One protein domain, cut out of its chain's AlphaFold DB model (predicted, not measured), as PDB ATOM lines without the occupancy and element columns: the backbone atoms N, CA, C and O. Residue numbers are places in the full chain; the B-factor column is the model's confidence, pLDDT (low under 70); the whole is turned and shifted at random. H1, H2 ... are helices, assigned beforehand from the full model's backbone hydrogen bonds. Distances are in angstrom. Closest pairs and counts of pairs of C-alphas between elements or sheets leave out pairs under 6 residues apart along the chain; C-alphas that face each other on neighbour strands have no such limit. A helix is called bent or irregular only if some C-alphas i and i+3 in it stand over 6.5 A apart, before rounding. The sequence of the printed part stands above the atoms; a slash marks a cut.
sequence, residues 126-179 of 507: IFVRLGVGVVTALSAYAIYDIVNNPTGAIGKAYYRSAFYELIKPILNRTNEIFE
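This is residues 126 to 179 of the 507 residues of the protein "FCP1 homology domain-containing protein" of archaeon (UniProt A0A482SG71). Two helical arms, H1 and H3, spread as a wide, open V from a small corner piece, the short helix H2, and the arms do not meet each other. Only the last part of H1 packs on H2, while most of H1 and nearly the whole of H3 stick out free. The printed part has 54 residues with three named helices, in the order H1, H2, H3, and no named strand; the class is all helix. It is only just loose, close to extended, with a radius of gyration of the C-alphas of 14.6 A, and the C-alphas span 46 by 22 by 20 A.

H1, residues 126 to 148, begins at C-alpha 126 (13.563, -169.897, -34.919) and is 32.8 A long from first to last C-alpha. H2, residues 153 to 159, begins at C-alpha 153 (32.928, -149.279, -19.109) and is 10.1 A long. H3, residues 162 to 178, is 24.7 A long and ends at C-alpha 178 (41.047, -169.410, -0.483). H3 has a kink of 39 degrees near residue 170 and is irregular, but only just: C-alphas 166 and 169 are 7.0 A apart.

H1 touches H2 with residues 142 to 147 alone; the closest C-alphas, those of Ile 146 and Gly 155, are 4.4 A apart. Their lines are about perpendicular, at 80 degrees. H2 and H3 are close but not clearly touching, with the closest C-alphas, those of Tyr 158 and Tyr 164, 6.6 A apart. They run the same way at a steep tilt of 67 degrees, only just short of about perpendicular. H1 and H3 are apart. In H1 and H2 every O i to N i+4 pair is within hydrogen-bond range; in H3, 11 of 13 are.

The C-alphas farthest apart, those of Ile 126 and Glu 179, are 47.4 A apart. Residues 126 to 141, 160 to 167 and 169 to 179 stand free. The printed part has no cut, and both links are tight. The mean pLDDT of the printed part is 77.7; residues 126 to 127, 129 and 171 to 178 are under 70.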
ATOM      1  N   ILE A 126      12.332-170.453 -34.339       65.19
ATOM      2  CA  ILE A 126      13.563-169.897 -34.919       65.19
ATOM      3  C   ILE A 126      13.949-168.552 -34.276       65.19
ATOM      4  O   ILE A 126      15.102-168.368 -33.898       65.19
ATOM      5  N   PHE A 127      12.979-167.656 -34.056       68.94
ATOM      6  CA  PHE A 127      13.205-166.336 -33.452       68.94
ATOM      7  C   PHE A 127      13.545-166.428 -31.967       68.94
ATOM      8  O   PHE A 127      14.427-165.719 -31.493       68.94
ATOM      9  N   VAL A 128      12.909-167.353 -31.243       71.44
ATOM     10  CA  VAL A 128      13.231-167.616 -29.834       71.44
ATOM     11  C   VAL A 128      14.650-168.176 -29.706       71.44
ATOM     12  O   VAL A 128      15.404-167.751 -28.837       71.44
ATOM     13  N   ARG A 129      15.063-169.083 -30.599       68.00
ATOM     14  CA  ARG A 129      16.412-169.677 -30.578       68.00
ATOM     15  C   ARG A 129      17.496-168.684 -30.990       68.00
ATOM     16  O   ARG A 129      18.540-168.651 -30.346       68.00
ATOM     17  N   LEU A 130      17.236-167.857 -32.003       71.25
ATOM     18  CA  LEU A 130      18.121-166.752 -32.382       71.25
ATOM     19  C   LEU A 130      18.233-165.726 -31.249       71.25
ATOM     20  O   LEU A 130      19.343-165.345 -30.892       71.25
ATOM     21  N   GLY A 131      17.115-165.353 -30.622       75.62
ATOM     22  CA  GLY A 131      17.100-164.444 -29.475       75.62
ATOM     23  C   GLY A 131      17.912-164.976 -28.292       75.62
ATOM     24  O   GLY A 131      18.775-164.273 -27.773       75.62
ATOM     25  N   VAL A 132      17.716-166.242 -27.912       76.06
ATOM     26  CA  VAL A 132      18.495-166.887 -26.838       76.06
ATOM     27  C   VAL A 132      19.982-166.974 -27.198       76.06
ATOM     28  O   VAL A 132      20.828-166.730 -26.337       76.06
ATOM     29  N   GLY A 133      20.316-167.275 -28.459       77.38
ATOM     30  CA  GLY A 133      21.697-167.327 -28.947       77.38
ATOM     31  C   GLY A 133      22.411-165.974 -28.876       77.38
ATOM     32  O   GLY A 133      23.541-165.894 -28.400       77.38
ATOM     33  N   VAL A 134      21.736-164.895 -29.277       85.00
ATOM     34  CA  VAL A 134      22.281-163.532 -29.194       85.00
ATOM     35  C   VAL A 134      22.478-163.115 -27.739       85.00
ATOM     36  O   VAL A 134      23.549-162.631 -27.382       85.00
ATOM     37  N   VAL A 135      21.491-163.360 -26.870       82.62
ATOM     38  CA  VAL A 135      21.597-163.026 -25.441       82.62
ATOM     39  C   VAL A 135      22.746-163.788 -24.782       82.62
ATOM     40  O   VAL A 135      23.532-163.188 -24.053       82.62
ATOM     41  N   THR A 136      22.903-165.084 -25.061       79.50
ATOM     42  CA  THR A 136      24.014-165.877 -24.505       79.50
ATOM     43  C   THR A 136      25.374-165.422 -25.028       79.50
ATOM     44  O   THR A 136      26.306-165.315 -24.233       79.50
ATOM     45  N   ALA A 137      25.493-165.082 -26.314       83.06
ATOM     46  CA  ALA A 137      26.731-164.552 -26.885       83.06
ATOM     47  C   ALA A 137      27.120-163.192 -26.279       83.06
ATOM     48  O   ALA A 137      28.267-163.005 -25.872       83.06
ATOM     49  N   LEU A 138      26.163-162.266 -26.147       87.12
ATOM     50  CA  LEU A 138      26.387-160.962 -25.514       87.12
ATOM     51  C   LEU A 138      26.739-161.105 -24.030       87.12
ATOM     52  O   LEU A 138      27.635-160.419 -23.544       87.12
ATOM     53  N   SER A 139      26.089-162.034 -23.326       80.25
ATOM     54  CA  SER A 139      26.398-162.340 -21.924       80.25
ATOM     55  C   SER A 139      27.818-162.892 -21.776       80.25
ATOM     56  O   SER A 139      28.562-162.456 -20.903       80.25
ATOM     57  N   ALA A 140      28.226-163.819 -22.649       83.50
ATOM     58  CA  ALA A 140      29.576-164.376 -22.649       83.50
ATOM     59  C   ALA A 140      30.639-163.309 -22.954       83.50
ATOM     60  O   ALA A 140      31.682-163.286 -22.303       83.50
ATOM     61  N   TYR A 141      30.359-162.400 -23.894       86.62
ATOM     62  CA  TYR A 141      31.237-161.270 -24.194       86.62
ATOM     63  C   TYR A 141      31.340-160.295 -23.016       86.62
ATOM     64  O   TYR A 141      32.446-159.918 -22.643       86.62
ATOM     65  N   ALA A 142      30.222-159.944 -22.377       84.88
ATOM     66  CA  ALA A 142      30.224-159.080 -21.198       84.88
ATOM     67  C   ALA A 142      31.034-159.695 -20.045       84.88
ATOM     68  O   ALA A 142      31.839-159.005 -19.431       84.88
ATOM     69  N   ILE A 143      30.888-161.002 -19.789       82.94
ATOM     70  CA  ILE A 143      31.701-161.715 -18.790       82.94
ATOM     71  C   ILE A 143      33.187-161.676 -19.171       82.94
ATOM     72  O   ILE A 143      34.033-161.406 -18.321       82.94
ATOM     73  N   TYR A 144      33.514-161.924 -20.441       84.19
ATOM     74  CA  TYR A 144      34.890-161.859 -20.931       84.19
ATOM     75  C   TYR A 144      35.504-160.459 -20.754       84.19
ATOM     76  O   TYR A 144      36.646-160.358 -20.303       84.19
ATOM     77  N   ASP A 145      34.759-159.395 -21.069       83.31
ATOM     78  CA  ASP A 145      35.223-158.009 -20.940       83.31
ATOM     79  C   ASP A 145      35.371-157.587 -19.470       83.31
ATOM     80  O   ASP A 145      36.392-157.018 -19.101       83.31
ATOM     81  N   ILE A 146      34.429-157.956 -18.591       83.44
ATOM     82  CA  ILE A 146      34.524-157.681 -17.145       83.44
ATOM     83  C   ILE A 146      35.783-158.318 -16.537       83.44
ATOM     84  O   ILE A 146      36.456-157.683 -15.726       83.44
ATOM     85  N   VAL A 147      36.117-159.557 -16.923       77.81
ATOM     86  CA  VAL A 147      37.261-160.293 -16.355       77.81
ATOM     87  C   VAL A 147      38.602-159.769 -16.870       77.81
ATOM     88  O   VAL A 147      39.540-159.638 -16.088       77.81
ATOM     89  N   ASN A 148      38.718-159.483 -18.169       79.69
ATOM     90  CA  ASN A 148      39.996-159.074 -18.762       79.69
ATOM     91  C   ASN A 148      40.212-157.554 -18.742       79.69
ATOM     92  O   ASN A 148      41.351-157.101 -18.824       79.69
ATOM     93  N   ASN A 149      39.141-156.767 -18.625       84.81
ATOM     94  CA  ASN A 149      39.173-155.309 -18.592       84.81
ATOM     95  C   ASN A 149      38.281-154.743 -17.464       84.81
ATOM     96  O   ASN A 149      37.291-154.045 -17.712       84.81
ATOM     97  N   PRO A 150      38.638-154.984 -16.191       77.62
ATOM     98  CA  PRO A 150      37.809-154.596 -15.047       77.62
ATOM     99  C   PRO A 150      37.624-153.075 -14.911       77.62
ATOM    100  O   PRO A 150      36.639-152.612 -14.334       77.62
ATOM    101  N   THR A 151      38.544-152.278 -15.466       84.06
ATOM    102  CA  THR A 151      38.470-150.806 -15.463       84.06
ATOM    103  C   THR A 151      37.716-150.225 -16.669       84.06
ATOM    104  O   THR A 151      37.497-149.006 -16.726       84.06
ATOM    105  N   GLY A 152      37.289-151.076 -17.607       84.12
ATOM    106  CA  GLY A 152      36.464-150.724 -18.757       84.12
ATOM    107  C   GLY A 152      35.052-150.273 -18.369       84.12
ATOM    108  O   GLY A 152      34.655-150.322 -17.204       84.12
ATOM    109  N   ALA A 153      34.274-149.808 -19.349       83.19
ATOM    110  CA  ALA A 153      32.928-149.279 -19.109       83.19
ATOM    111  C   ALA A 153      31.970-150.341 -18.533       83.19
ATOM    112  O   ALA A 153      31.255-150.060 -17.571       83.19
ATOM    113  N   ILE A 154      32.005-151.567 -19.072       81.94
ATOM    114  CA  ILE A 154      31.170-152.689 -18.614       81.94
ATOM    115  C   ILE A 154      31.638-153.175 -17.235       81.94
ATOM    116  O   ILE A 154      30.814-153.345 -16.338       81.94
ATOM    117  N   GLY A 155      32.953-153.307 -17.027       79.94
ATOM    118  CA  GLY A 155      33.548-153.635 -15.726       79.94
ATOM    119  C   GLY A 155      33.148-152.640 -14.635       79.94
ATOM    120  O   GLY A 155      32.581-153.031 -13.617       79.94
ATOM    121  N   LYS A 156      33.331-151.335 -14.868       83.62
ATOM    122  CA  LYS A 156      32.919-150.276 -13.928       83.62
ATOM    123  C   LYS A 156      31.422-150.298 -13.639       83.62
ATOM    124  O   LYS A 156      31.041-150.104 -12.488       83.62
ATOM    125  N   ALA A 157      30.584-150.523 -14.652       84.69
ATOM    126  CA  ALA A 157      29.140-150.634 -14.465       84.69
ATOM    127  C   ALA A 157      28.770-151.857 -13.609       84.69
ATOM    128  O   ALA A 157      27.921-151.747 -12.729       84.69
ATOM    129  N   TYR A 158      29.442-152.993 -13.813       83.44
ATOM    130  CA  TYR A 158      29.246-154.205 -13.021       83.44
ATOM    131  C   TYR A 158      29.717-154.031 -11.570       83.44
ATOM    132  O   TYR A 158      28.922-154.214 -10.652       83.44
ATOM    133  N   TYR A 159      30.963-153.605 -11.341       79.31
ATOM    134  CA  TYR A 159      31.533-153.455  -9.994       79.31
ATOM    135  C   TYR A 159      30.911-152.309  -9.179       79.31
ATOM    136  O   TYR A 159      31.008-152.310  -7.959       79.31
ATOM    137  N   ARG A 160      30.248-151.339  -9.824       83.75
ATOM    138  CA  ARG A 160      29.450-150.294  -9.149       83.75
ATOM    139  C   ARG A 160      27.956-150.616  -9.078       83.75
ATOM    140  O   ARG A 160      27.175-149.780  -8.631       83.75
ATOM    141  N   SER A 161      27.535-151.785  -9.557       87.25
ATOM    142  CA  SER A 161      26.125-152.170  -9.534       87.25
ATOM    143  C   SER A 161      25.676-152.547  -8.121       87.25
ATOM    144  O   SER A 161      26.435-153.119  -7.337       87.25
ATOM    145  N   ALA A 162      24.396-152.310  -7.822       81.06
ATOM    146  CA  ALA A 162      23.772-152.781  -6.584       81.06
ATOM    147  C   ALA A 162      23.840-154.315  -6.444       81.06
ATOM    148  O   ALA A 162      23.900-154.835  -5.335       81.06
ATOM    149  N   PHE A 163      23.872-155.038  -7.571       78.00
ATOM    150  CA  PHE A 163      24.080-156.481  -7.588       78.00
ATOM    151  C   PHE A 163      25.469-156.860  -7.063       78.00
ATOM    152  O   PHE A 163      25.554-157.736  -6.209       78.00
ATOM    153  N   TYR A 164      26.536-156.187  -7.516       77.88
ATOM    154  CA  TYR A 164      27.885-156.444  -7.007       77.88
ATOM    155  C   TYR A 164      27.985-156.143  -5.513       77.88
ATOM    156  O   TYR A 164      28.473-156.991  -4.779       77.88
ATOM    157  N   GLU A 165      27.454-155.016  -5.033       83.56
ATOM    158  CA  GLU A 165      27.449-154.710  -3.592       83.56
ATOM    159  C   GLU A 165      26.640-155.731  -2.767       83.56
ATOM    160  O   GLU A 165      27.026-156.050  -1.644       83.56
ATOM    161  N   LEU A 166      25.584-156.325  -3.337       84.31
ATOM    162  CA  LEU A 166      24.833-157.416  -2.704       84.31
ATOM    163  C   LEU A 166      25.645-158.722  -2.611       84.31
ATOM    164  O   LEU A 166      25.574-159.412  -1.594       84.31
ATOM    165  N   ILE A 167      26.411-159.079  -3.650       78.12
ATOM    166  CA  ILE A 167      27.195-160.331  -3.678       78.12
ATOM    167  C   ILE A 167      28.613-160.184  -3.117       78.12
ATOM    168  O   ILE A 167      29.223-161.180  -2.747       78.12
ATOM    169  N   LYS A 168      29.146-158.968  -3.014       79.12
ATOM    170  CA  LYS A 168      30.461-158.640  -2.448       79.12
ATOM    171  C   LYS A 168      30.717-159.262  -1.071       79.12
ATOM    172  O   LYS A 168      31.770-159.869  -0.922       79.12
ATOM    173  N   PRO A 169      29.797-159.230  -0.084       76.25
ATOM    174  CA  PRO A 169      30.023-159.914   1.193       76.25
ATOM    175  C   PRO A 169      30.060-161.448   1.075       76.25
ATOM    176  O   PRO A 169      30.610-162.118   1.948       76.25
ATOM    177  N   ILE A 170      29.470-162.026   0.024       74.12
ATOM    178  CA  ILE A 170      29.565-163.463  -0.273       74.12
ATOM    179  C   ILE A 170      30.906-163.753  -0.952       74.12
ATOM    180  O   ILE A 170      31.598-164.679  -0.549       74.12
ATOM    181  N   LEU A 171      31.300-162.930  -1.929       69.31
ATOM    182  CA  LEU A 171      32.577-163.047  -2.635       69.31
ATOM    183  C   LEU A 171      33.778-162.865  -1.699       69.31
ATOM    184  O   LEU A 171      34.736-163.630  -1.776       69.31
ATOM    185  N   ASN A 172      33.716-161.900  -0.782       69.19
ATOM    186  CA  ASN A 172      34.767-161.683   0.209       69.19
ATOM    187  C   ASN A 172      34.900-162.891   1.139       69.19
ATOM    188  O   ASN A 172      36.002-163.399   1.298       69.19
ATOM    189  N   ARG A 173      33.778-163.448   1.620       60.72
ATOM    190  CA  ARG A 173      33.793-164.714   2.369       60.72
ATOM    191  C   ARG A 173      34.348-165.882   1.564       60.72
ATOM    192  O   ARG A 173      34.963-166.766   2.139       60.72
ATOM    193  N   THR A 174      34.135-165.925   0.247       62.69
ATOM    194  CA  THR A 174      34.764-166.968  -0.572       62.69
ATOM    195  C   THR A 174      36.265-166.756  -0.722       62.69
ATOM    196  O   THR A 174      36.986-167.740  -0.712       62.69
ATOM    197  N   ASN A 175      36.751-165.515  -0.803       62.75
ATOM    198  CA  ASN A 175      38.189-165.239  -0.855       62.75
ATOM    199  C   ASN A 175      38.882-165.585   0.470       62.75
ATOM    200  O   ASN A 175      39.940-166.196   0.432       62.75
ATOM    201  N   GLU A 176      38.237-165.322   1.611       59.25
ATOM    202  CA  GLU A 176      38.704-165.759   2.939       59.25
ATOM    203  C   GLU A 176      38.863-167.289   3.042       59.25
ATOM    204  O   GLU A 176      39.679-167.768   3.818       59.25
ATOM    205  N   ILE A 177      38.114-168.075   2.253       61.16
ATOM    206  CA  ILE A 177      38.264-169.542   2.191       61.16
ATOM    207  C   ILE A 177      39.493-169.955   1.360       61.16
ATOM    208  O   ILE A 177      40.024-171.045   1.552       61.16
ATOM    209  N   PHE A 178      39.918-169.122   0.407       68.44
ATOM    210  CA  PHE A 178      41.047-169.410  -0.483       68.44
ATOM    211  C   PHE A 178      42.380-168.844   0.030       68.44
ATOM    212  O   PHE A 178      43.434-169.250  -0.464       68.44
ATOM    213  N   GLU A 179      42.338-167.929   0.997       74.12
ATOM    214  CA  GLU A 179      43.507-167.402   1.698       74.12
ATOM    215  C   GLU A 179      43.921-168.328   2.858       74.12
ATOM    216  O   GLU A 179      43.078-169.018   3.438       74.12
TER     217      GLU A 179